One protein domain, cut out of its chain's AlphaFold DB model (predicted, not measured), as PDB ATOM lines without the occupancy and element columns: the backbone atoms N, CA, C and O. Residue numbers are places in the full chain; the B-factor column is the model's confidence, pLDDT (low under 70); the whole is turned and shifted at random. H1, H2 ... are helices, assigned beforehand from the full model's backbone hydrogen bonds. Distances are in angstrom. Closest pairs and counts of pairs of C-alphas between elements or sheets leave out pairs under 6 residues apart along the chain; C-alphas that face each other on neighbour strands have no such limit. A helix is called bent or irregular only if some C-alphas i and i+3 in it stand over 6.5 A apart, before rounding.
ATOM      1  N   TYR A  13      10.433  34.737  24.960       54.59
ATOM      2  CA  TYR A  13      10.987  35.845  24.189       54.59
ATOM      3  C   TYR A  13      11.497  36.876  25.193       54.59
ATOM      4  O   TYR A  13      10.819  37.163  26.186       54.59
ATOM      5  N   GLY A  14      12.710  37.388  24.985       59.03
ATOM      6  CA  GLY A  14      13.201  38.496  25.792       59.03
ATOM      7  C   GLY A  14      12.188  39.636  25.687       59.03
ATOM      8  O   GLY A  14      11.828  40.066  24.592       59.03
ATOM      9  N   LYS A  15      11.644  40.075  26.828       68.31
ATOM     10  CA  LYS A  15      10.634  41.149  26.885       68.31
ATOM     11  C   LYS A  15      11.064  42.378  26.069       68.31
ATOM     12  O   LYS A  15      10.231  43.060  25.486       68.31
ATOM     13  N   GLU A  16      12.367  42.615  25.977       75.62
ATOM     14  CA  GLU A  16      12.980  43.733  25.270       75.62
ATOM     15  C   GLU A  16      12.757  43.724  23.746       75.62
ATOM     16  O   GLU A  16      12.447  44.766  23.168       75.62
ATOM     17  N   GLN A  17      12.873  42.570  23.076       81.19
ATOM     18  CA  GLN A  17      12.674  42.477  21.624       81.19
ATOM     19  C   GLN A  17      11.220  42.780  21.250       81.19
ATOM     20  O   GLN A  17      10.957  43.473  20.268       81.19
ATOM     21  N   LEU A  18      10.270  42.313  22.065       82.88
ATOM     22  CA  LEU A  18       8.851  42.594  21.859       82.88
ATOM     23  C   LEU A  18       8.534  44.076  22.082       82.88
ATOM     24  O   LEU A  18       7.816  44.665  21.279       82.88
ATOM     25  N   GLU A  19       9.115  44.710  23.104       87.44
ATOM     26  CA  GLU A  19       8.943  46.152  23.322       87.44
ATOM     27  C   GLU A  19       9.523  46.998  22.181       87.44
ATOM     28  O   GLU A  19       8.916  47.995  21.784       87.44
ATOM     29  N   LYS A  20      10.647  46.583  21.587       87.75
ATOM     30  CA  LYS A  20      11.194  47.223  20.379       87.75
ATOM     31  C   LYS A  20      10.216  47.121  19.207       87.75
ATOM     32  O   LYS A  20       9.921  48.137  18.585       87.75
ATOM     33  N   LEU A  21       9.631  45.943  18.973       88.81
ATOM     34  CA  LEU A  21       8.614  45.761  17.931       88.81
ATOM     35  C   LEU A  21       7.364  46.612  18.177       88.81
ATOM     36  O   LEU A  21       6.778  47.115  17.221       88.81
ATOM     37  N   ARG A  22       6.942  46.818  19.434       90.06
ATOM     38  CA  ARG A  22       5.756  47.642  19.744       90.06
ATOM     39  C   ARG A  22       5.913  49.083  19.262       90.06
ATOM     40  O   ARG A  22       4.932  49.629  18.749       90.06
ATOM     41  N   LYS A  23       7.120  49.648  19.367       94.62
ATOM     42  CA  LYS A  23       7.449  51.041  19.011       94.62
ATOM     43  C   LYS A  23       7.508  51.318  17.505       94.62
ATOM     44  O   LYS A  23       7.485  52.479  17.121       94.62
ATOM     45  N   LEU A  24       7.559  50.283  16.671       94.44
ATOM     46  CA  LEU A  24       7.636  50.434  15.219       94.44
ATOM     47  C   LEU A  24       6.312  50.894  14.604       94.44
ATOM     48  O   LEU A  24       5.214  50.571  15.089       94.44
ATOM     49  N   THR A  25       6.418  51.590  13.479       96.56
ATOM     50  CA  THR A  25       5.289  51.913  12.610       96.56
ATOM     51  C   THR A  25       4.676  50.643  12.017       96.56
ATOM     52  O   THR A  25       5.230  49.543  12.067       96.56
ATOM     53  N   ARG A  26       3.477  50.781  11.441       92.38
ATOM     54  CA  ARG A  26       2.806  49.664  10.766       92.38
ATOM     55  C   ARG A  26       3.643  49.116   9.609       92.38
ATOM     56  O   ARG A  26       3.687  47.905   9.441       92.38
ATOM     57  N   GLN A  27       4.281  49.991   8.837       94.19
ATOM     58  CA  GLN A  27       5.043  49.594   7.658       94.19
ATOM     59  C   GLN A  27       6.296  48.800   8.038       94.19
ATOM     60  O   GLN A  27       6.472  47.687   7.558       94.19
ATOM     61  N   GLU A  28       7.069  49.287   9.009       94.25
ATOM     62  CA  GLU A  28       8.242  48.571   9.534       94.25
ATOM     63  C   GLU A  28       7.862  47.207  10.128       94.25
ATOM     64  O   GLU A  28       8.559  46.212   9.941       94.25
ATOM     65  N   LYS A  29       6.711  47.119  10.815       91.88
ATOM     66  CA  LYS A  29       6.188  45.833  11.307       91.88
ATOM     67  C   LYS A  29       5.909  44.859  10.166       91.88
ATOM     68  O   LYS A  29       6.208  43.677  10.306       91.88
ATOM     69  N   VAL A  30       5.332  45.335   9.065       92.06
ATOM     70  CA  VAL A  30       5.042  44.508   7.885       92.06
ATOM     71  C   VAL A  30       6.337  44.020   7.233       92.06
ATOM     72  O   VAL A  30       6.454  42.831   6.948       92.06
ATOM     73  N   GLU A  31       7.333  44.890   7.076       92.81
ATOM     74  CA  GLU A  31       8.653  44.523   6.543       92.81
ATOM     75  C   GLU A  31       9.348  43.465   7.408       92.81
ATOM     76  O   GLU A  31       9.849  42.465   6.893       92.81
ATOM     77  N   ILE A  32       9.300  43.621   8.734       93.00
ATOM     78  CA  ILE A  32       9.833  42.623   9.666       93.00
ATOM     79  C   ILE A  32       9.071  41.303   9.561       93.00
ATOM     80  O   ILE A  32       9.697  40.249   9.605       93.00
ATOM     81  N   VAL A  33       7.745  41.326   9.414       91.81
ATOM     82  CA  VAL A  33       6.962  40.096   9.220       91.81
ATOM     83  C   VAL A  33       7.417  39.360   7.963       91.81
ATOM     84  O   VAL A  33       7.619  38.150   8.037       91.81
ATOM     85  N   TYR A  34       7.633  40.062   6.847       88.50
ATOM     86  CA  TYR A  34       8.155  39.446   5.624       88.50
ATOM     87  C   TYR A  34       9.552  38.870   5.822       88.50
ATOM     88  O   TYR A  34       9.784  37.702   5.518       88.50
ATOM     89  N   PHE A  35      10.458  39.647   6.416       90.50
ATOM     90  CA  PHE A  35      11.808  39.179   6.709       90.50
ATOM     91  C   PHE A  35      11.794  37.926   7.595       90.50
ATOM     92  O   PHE A  35      12.457  36.937   7.286       90.50
ATOM     93  N   LEU A  36      11.024  37.932   8.686       87.88
ATOM     94  CA  LEU A  36      10.904  36.783   9.583       87.88
ATOM     95  C   LEU A  36      10.316  35.572   8.859       87.88
ATOM     96  O   LEU A  36      10.818  34.464   9.035       87.88
ATOM     97  N   TRP A  37       9.287  35.778   8.036       87.25
ATOM     98  CA  TRP A  37       8.672  34.718   7.245       87.25
ATOM     99  C   TRP A  37       9.680  34.048   6.308       87.25
ATOM    100  O   TRP A  37       9.800  32.823   6.321       87.25
ATOM    101  N   ASP A  38      10.457  34.836   5.566       83.12
ATOM    102  CA  ASP A  38      11.474  34.323   4.644       83.12
ATOM    103  C   ASP A  38      12.582  33.558   5.371       83.12
ATOM    104  O   ASP A  38      13.049  32.525   4.889       83.12
ATOM    105  N   ASN A  39      13.006  34.034   6.542       85.19
ATOM    106  CA  ASN A  39      14.027  33.350   7.336       85.19
ATOM    107  C   ASN A  39      13.510  32.018   7.898       85.19
ATOM    108  O   ASN A  39      14.183  31.000   7.759       85.19
ATOM    109  N   ILE A  40      12.290  31.994   8.446       81.81
ATOM    110  CA  ILE A  40      11.660  30.759   8.941       81.81
ATOM    111  C   ILE A  40      11.476  29.754   7.798       81.81
ATOM    112  O   ILE A  40      11.710  28.559   7.973       81.81
ATOM    113  N   ALA A  41      11.062  30.221   6.618       80.50
ATOM    114  CA  ALA A  41      10.858  29.364   5.456       80.50
ATOM    115  C   ALA A  41      12.163  28.709   4.972       80.50
ATOM    116  O   ALA A  41      12.143  27.544   4.584       80.50
ATOM    117  N   LYS A  42      13.305  29.406   5.046       78.62
ATOM    118  CA  LYS A  42      14.622  28.835   4.692       78.62
ATOM    119  C   LYS A  42      15.024  27.668   5.595       78.62
ATOM    120  O   LYS A  42      15.650  26.722   5.126       78.62
ATOM    121  N   GLU A  43      14.633  27.700   6.866       65.31
ATOM    122  CA  GLU A  43      14.918  26.629   7.829       65.31
ATOM    123  C   GLU A  43      13.977  25.414   7.690       65.31
ATOM    124  O   GLU A  43      14.258  24.351   8.248       65.31
ATOM    125  N   GLN A  44      12.886  25.515   6.911       61.91
ATOM    126  CA  GLN A  44      11.925  24.414   6.732       61.91
ATOM    127  C   GLN A  44      12.503  23.186   6.031       61.91
ATOM    128  O   GLN A  44      11.954  22.100   6.208       61.91
ATOM    129  N   ALA A  45      13.610  23.315   5.290       58.72
ATOM    130  CA  ALA A  45      14.253  22.178   4.627       58.72
ATOM    131  C   ALA A  45      14.607  21.032   5.601       58.72
ATOM    132  O   ALA A  45      14.701  19.881   5.183       58.72
ATOM    133  N   ASN A  46      14.735  21.332   6.901       59.69
ATOM    134  CA  ASN A  46      15.131  20.373   7.932       59.69
ATOM    135  C   ASN A  46      13.979  19.887   8.830       59.69
ATOM    136  O   ASN A  46      14.223  19.107   9.752       59.69
ATOM    137  N   MET A  47      12.733  20.329   8.613       66.06
ATOM    138  CA  MET A  47      11.601  19.940   9.461       66.06
ATOM    139  C   MET A  47      10.690  18.948   8.736       66.06
ATOM    140  O   MET A  47      10.066  19.275   7.729       66.06
ATOM    141  N   SER A  48      10.570  17.729   9.270       70.00
ATOM    142  CA  SER A  48       9.621  16.747   8.744       70.00
ATOM    143  C   SER A  48       8.192  17.267   8.903       70.00
ATOM    144  O   SER A  48       7.764  17.571  10.021       70.00
ATOM    145  N   ILE A  49       7.441  17.331   7.806       74.81
ATOM    146  CA  ILE A  49       6.018  17.674   7.838       74.81
ATOM    147  C   ILE A  49       5.287  16.603   8.669       74.81
ATOM    148  O   ILE A  49       5.400  15.417   8.351       74.81
ATOM    149  N   PRO A  50       4.526  16.975   9.719       86.25
ATOM    150  CA  PRO A  50       3.693  16.028  10.450       86.25
ATOM    151  C   PRO A  50       2.800  15.218   9.505       86.25
ATOM    152  O   PRO A  50       2.185  15.785   8.599       86.25
ATOM    153  N   ALA A  51       2.676  13.910   9.744       85.38
ATOM    154  CA  ALA A  51       1.944  12.994   8.863       85.38
ATOM    155  C   ALA A  51       0.511  13.467   8.554       85.38
ATOM    156  O   ALA A  51       0.033  13.338   7.431       85.38
ATOM    157  N   GLU A  52      -0.146  14.097   9.528       87.31
ATOM    158  CA  GLU A  52      -1.487  14.657   9.362       87.31
ATOM    159  C   GLU A  52      -1.534  15.816   8.353       87.31
ATOM    160  O   GLU A  52      -2.451  15.906   7.535       87.31
ATOM    161  N   HIS A  53      -0.524  16.691   8.352       86.88
ATOM    162  CA  HIS A  53      -0.421  17.757   7.357       86.88
ATOM    163  C   HIS A  53      -0.148  17.186   5.965       86.88
ATOM    164  O   HIS A  53      -0.799  17.603   5.006       86.88
ATOM    165  N   GLN A  54       0.733  16.185   5.863       87.62
ATOM    166  CA  GLN A  54       1.010  15.510   4.596       87.62
ATOM    167  C   GLN A  54      -0.242  14.822   4.034       87.62
ATOM    168  O   GLN A  54      -0.542  14.965   2.849       87.62
ATOM    169  N   ARG A  55      -1.020  14.139   4.881       92.44
ATOM    170  CA  ARG A  55      -2.284  13.495   4.498       92.44
ATOM    171  C   ARG A  55      -3.269  14.496   3.897       92.44
ATOM    172  O   ARG A  55      -3.768  14.278   2.796       92.44
ATOM    173  N   ILE A  56      -3.501  15.622   4.574       93.69
ATOM    174  CA  ILE A  56      -4.418  16.671   4.097       93.69
ATOM    175  C   ILE A  56      -3.947  17.261   2.759       93.69
ATOM    176  O   ILE A  56      -4.777  17.564   1.896       93.69
ATOM    177  N   ILE A  57      -2.636  17.450   2.581       92.00
ATOM    178  CA  ILE A  57      -2.058  17.927   1.319       92.00
ATOM    179  C   ILE A  57      -2.321  16.912   0.205       92.00
ATOM    180  O   ILE A  57      -2.875  17.285  -0.829       92.00
ATOM    181  N   ASN A  58      -2.018  15.635   0.441       93.88
ATOM    182  CA  ASN A  58      -2.231  14.564  -0.531       93.88
ATOM    183  C   ASN A  58      -3.708  14.455  -0.935       93.88
ATOM    184  O   ASN A  58      -4.024  14.405  -2.120       93.88
ATOM    185  N   GLU A  59      -4.636  14.528   0.022       94.75
ATOM    186  CA  GLU A  59      -6.076  14.531  -0.266       94.75
ATOM    187  C   GLU A  59      -6.519  15.721  -1.123       94.75
ATOM    188  O   GLU A  59      -7.420  15.601  -1.955       94.75
ATOM    189  N   ARG A  60      -5.926  16.903  -0.909       94.31
ATOM    190  CA  ARG A  60      -6.219  18.087  -1.728       94.31
ATOM    191  C   ARG A  60      -5.701  17.909  -3.149       94.31
ATOM    192  O   ARG A  60      -6.442  18.219  -4.077       94.31
ATOM    193  N   ILE A  61      -4.483  17.394  -3.303       94.94
ATOM    194  CA  ILE A  61      -3.882  17.098  -4.609       94.94
ATOM    195  C   ILE A  61      -4.741  16.083  -5.366       94.94
ATOM    196  O   ILE A  61      -5.100  16.332  -6.515       94.94
ATOM    197  N   GLU A  62      -5.170  15.003  -4.713       96.12
ATOM    198  CA  GLU A  62      -6.026  13.993  -5.343       96.12
ATOM    199  C   GLU A  62      -7.386  14.552  -5.767       96.12
ATOM    200  O   GLU A  62      -7.865  14.258  -6.865       96.12
ATOM    201  N   ARG A  63      -8.009  15.421  -4.960       95.69
ATOM    202  CA  ARG A  63      -9.250  16.098  -5.375       95.69
ATOM    203  C   ARG A  63      -9.049  16.975  -6.607       95.69
ATOM    204  O   ARG A  63      -9.937  17.021  -7.450       95.69
ATOM    205  N   ILE A  64      -7.907  17.652  -6.726       94.25
ATOM    206  CA  ILE A  64      -7.581  18.446  -7.919       94.25
ATOM    207  C   ILE A  64      -7.404  17.519  -9.122       94.25
ATOM    208  O   ILE A  64      -8.055  17.718 -10.144       94.25
ATOM    209  N   ARG A  65      -6.592  16.466  -8.975       94.38
ATOM    210  CA  ARG A  65      -6.292  15.496 -10.039       94.38
ATOM    211  C   ARG A  65      -7.542  14.799 -10.577       94.38
ATOM    212  O   ARG A  65      -7.644  14.555 -11.771       94.38
ATOM    213  N   THR A  66      -8.490  14.485  -9.700       96.25
ATOM    214  CA  THR A  66      -9.743  13.796 -10.050       96.25
ATOM    215  C   THR A  66     -10.862  14.740 -10.506       96.25
ATOM    216  O   THR A  66     -11.967  14.275 -10.768       96.25
ATOM    217  N   GLY A  67     -10.617  16.054 -10.581       92.81
ATOM    218  CA  GLY A  67     -11.631  17.046 -10.965       92.81
ATOM    219  C   GLY A  67     -12.700  17.314  -9.896       92.81
ATOM    220  O   GLY A  67     -13.661  18.033 -10.146       92.81
ATOM    221  N   ASN A  68     -12.530  16.780  -8.686       93.12
ATOM    222  CA  ASN A  68     -13.461  16.936  -7.565       93.12
ATOM    223  C   ASN A  68     -13.161  18.167  -6.688       93.12
ATOM    224  O   ASN A  68     -13.841  18.418  -5.686       93.12
ATOM    225  N   ALA A  69     -12.114  18.928  -7.010       92.75
ATOM    226  CA  ALA A  69     -11.765  20.146  -6.296       92.75
ATOM    227  C   ALA A  69     -12.763  21.269  -6.603       92.75
ATOM    228  O   ALA A  69     -12.996  21.632  -7.752       92.75
ATOM    229  N   LYS A  70     -13.320  21.866  -5.545       89.38
ATOM    230  CA  LYS A  70     -14.130  23.082  -5.644       89.38
ATOM    231  C   LYS A  70     -13.228  24.295  -5.477       89.38
ATOM    232  O   LYS A  70     -12.777  24.579  -4.366       89.38
ATOM    233  N   PHE A  71     -12.975  24.994  -6.572       88.12
ATOM    234  CA  PHE A  71     -12.288  26.278  -6.547       88.12
ATOM    235  C   PHE A  71     -13.284  27.386  -6.231       88.12
ATOM    236  O   PHE A  71     -14.468  27.273  -6.538       88.12
ATOM    237  N   LYS A  72     -12.796  28.434  -5.575       90.62
ATOM    238  CA  LYS A  72     -13.550  29.663  -5.366       90.62
ATOM    239  C   LYS A  72     -12.699  30.835  -5.789       90.62
ATOM    240  O   LYS A  72     -11.501  30.850  -5.495       90.62
ATOM    241  N   THR A  73     -13.308  31.798  -6.455       91.50
ATOM    242  CA  THR A  73     -12.636  33.050  -6.783       91.50
ATOM    243  C   THR A  73     -12.478  33.894  -5.525       91.50
ATOM    244  O   THR A  73     -13.158  33.707  -4.510       91.50
ATOM    245  N   TRP A  74     -11.553  34.850  -5.576       87.19
ATOM    246  CA  TRP A  74     -11.349  35.763  -4.460       87.19
ATOM    247  C   TRP A  74     -12.587  36.628  -4.190       87.19
ATOM    248  O   TRP A  74     -12.915  36.891  -3.034       87.19
ATOM    249  N   ASP A  75     -13.328  36.991  -5.234       91.19
ATOM    250  CA  ASP A  75     -14.542  37.796  -5.099       91.19
ATOM    251  C   ASP A  75     -15.684  37.012  -4.439       91.19
ATOM    252  O   ASP A  75     -16.349  37.541  -3.548       91.19
ATOM    253  N   GLU A  76     -15.842  35.718  -4.744       90.69
ATOM    254  CA  GLU A  76     -16.796  34.845  -4.038       90.69
ATOM    255  C   GLU A  76     -16.500  34.761  -2.532       90.69
ATOM    256  O   GLU A  76     -17.414  34.698  -1.703       90.69
ATOM    257  N   ILE A  77     -15.219  34.767  -2.156       91.50
ATOM    258  CA  ILE A  77     -14.795  34.765  -0.753       91.50
ATOM    259  C   ILE A  77     -15.081  36.115  -0.090       91.50
ATOM    260  O   ILE A  77     -15.629  36.128   1.017       91.50
ATOM    261  N   LYS A  78     -14.774  37.238  -0.754       88.62
ATOM    262  CA  LYS A  78     -15.079  38.583  -0.232       88.62
ATOM    263  C   LYS A  78     -16.564  38.755   0.063       88.62
ATOM    264  O   LYS A  78     -16.912  39.216   1.149       88.62
ATOM    265  N   ILE A  79     -17.418  38.319  -0.867       91.88
ATOM    266  CA  ILE A  79     -18.879  38.355  -0.726       91.88
ATOM    267  C   ILE A  79     -19.317  37.506   0.470       91.88
ATOM    268  O   ILE A  79     -20.057  37.975   1.334       91.88
ATOM    269  N   LYS A  80     -18.823  36.264   0.564       89.94
ATOM    270  CA  LYS A  80     -19.208  35.335   1.635       89.94
ATOM    271  C   LYS A  80     -18.878  35.868   3.033       89.94
ATOM    272  O   LYS A  80     -19.649  35.643   3.963       89.94
ATOM    273  N   TYR A  81     -17.728  36.517   3.187       88.56
ATOM    274  CA  TYR A  81     -17.219  36.955   4.489       88.56
ATOM    275  C   TYR A  81     -17.373  38.457   4.744       88.56
ATOM    276  O   TYR A  81     -16.832  38.948   5.729       88.56
ATOM    277  N   LYS A  82     -18.148  39.165   3.908       76.00
ATOM    278  CA  LYS A  82     -18.466  40.594   4.058       76.00
ATOM    279  C   LYS A  82     -17.222  41.456   4.281       76.00
ATOM    280  O   LYS A  82     -17.165  42.263   5.203       76.00
TER     281      LYS A  82
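This is residues 13 to 82 of the 84 residues of an uncharacterized protein of Bacteroidetes bacterium CG02_land_8_20_14_3_00_31_25 (UniProt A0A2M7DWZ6). You are looking at an open, flat zigzag without a packed core: H2 and H3 make the two arms of a wide V, short H1 folds back near the beginning of H2, and residues 66 to 73 lead from H3 to H4. The 70 printed residues hold H1, H2, H3 and H4 in that order and no named strand: all helix. The whole is extended, radius of gyration of the C-alphas 18.8 A, spanning 51 by 38 by 17 A.

H1, residues 15 to 23, and H2, residues 26 to 46, are close but not clearly touching; their closest C-alphas, Leu 21 and Lys 29, are 7.1 A apart. They run opposite ways at a steep tilt of 46 degrees. H3, residues 51 to 65, is apart from H2, and H4, residues 74 to 80, from H3. Every O i to N i+4 pair is within hydrogen-bond range in H1, H3 and H4, and 15 of 17 in H2.

Find C-alpha 15 at (10.634, 41.149, 26.885), where H1 begins, 13.0 A long. H2 runs 31.9 A and is only just irregular: C-alphas 42 and 45 are 6.7 A apart. H3 runs 20.8 A; H4, 10.0 A, ends at (-19.208, 35.335, 1.635).

The C-alphas farthest apart, Glu 16 and Thr 66, are 51.6 A apart. The printed part has no cut and no long link. Residues 13 to 15 and 43 to 47 have pLDDT under 70.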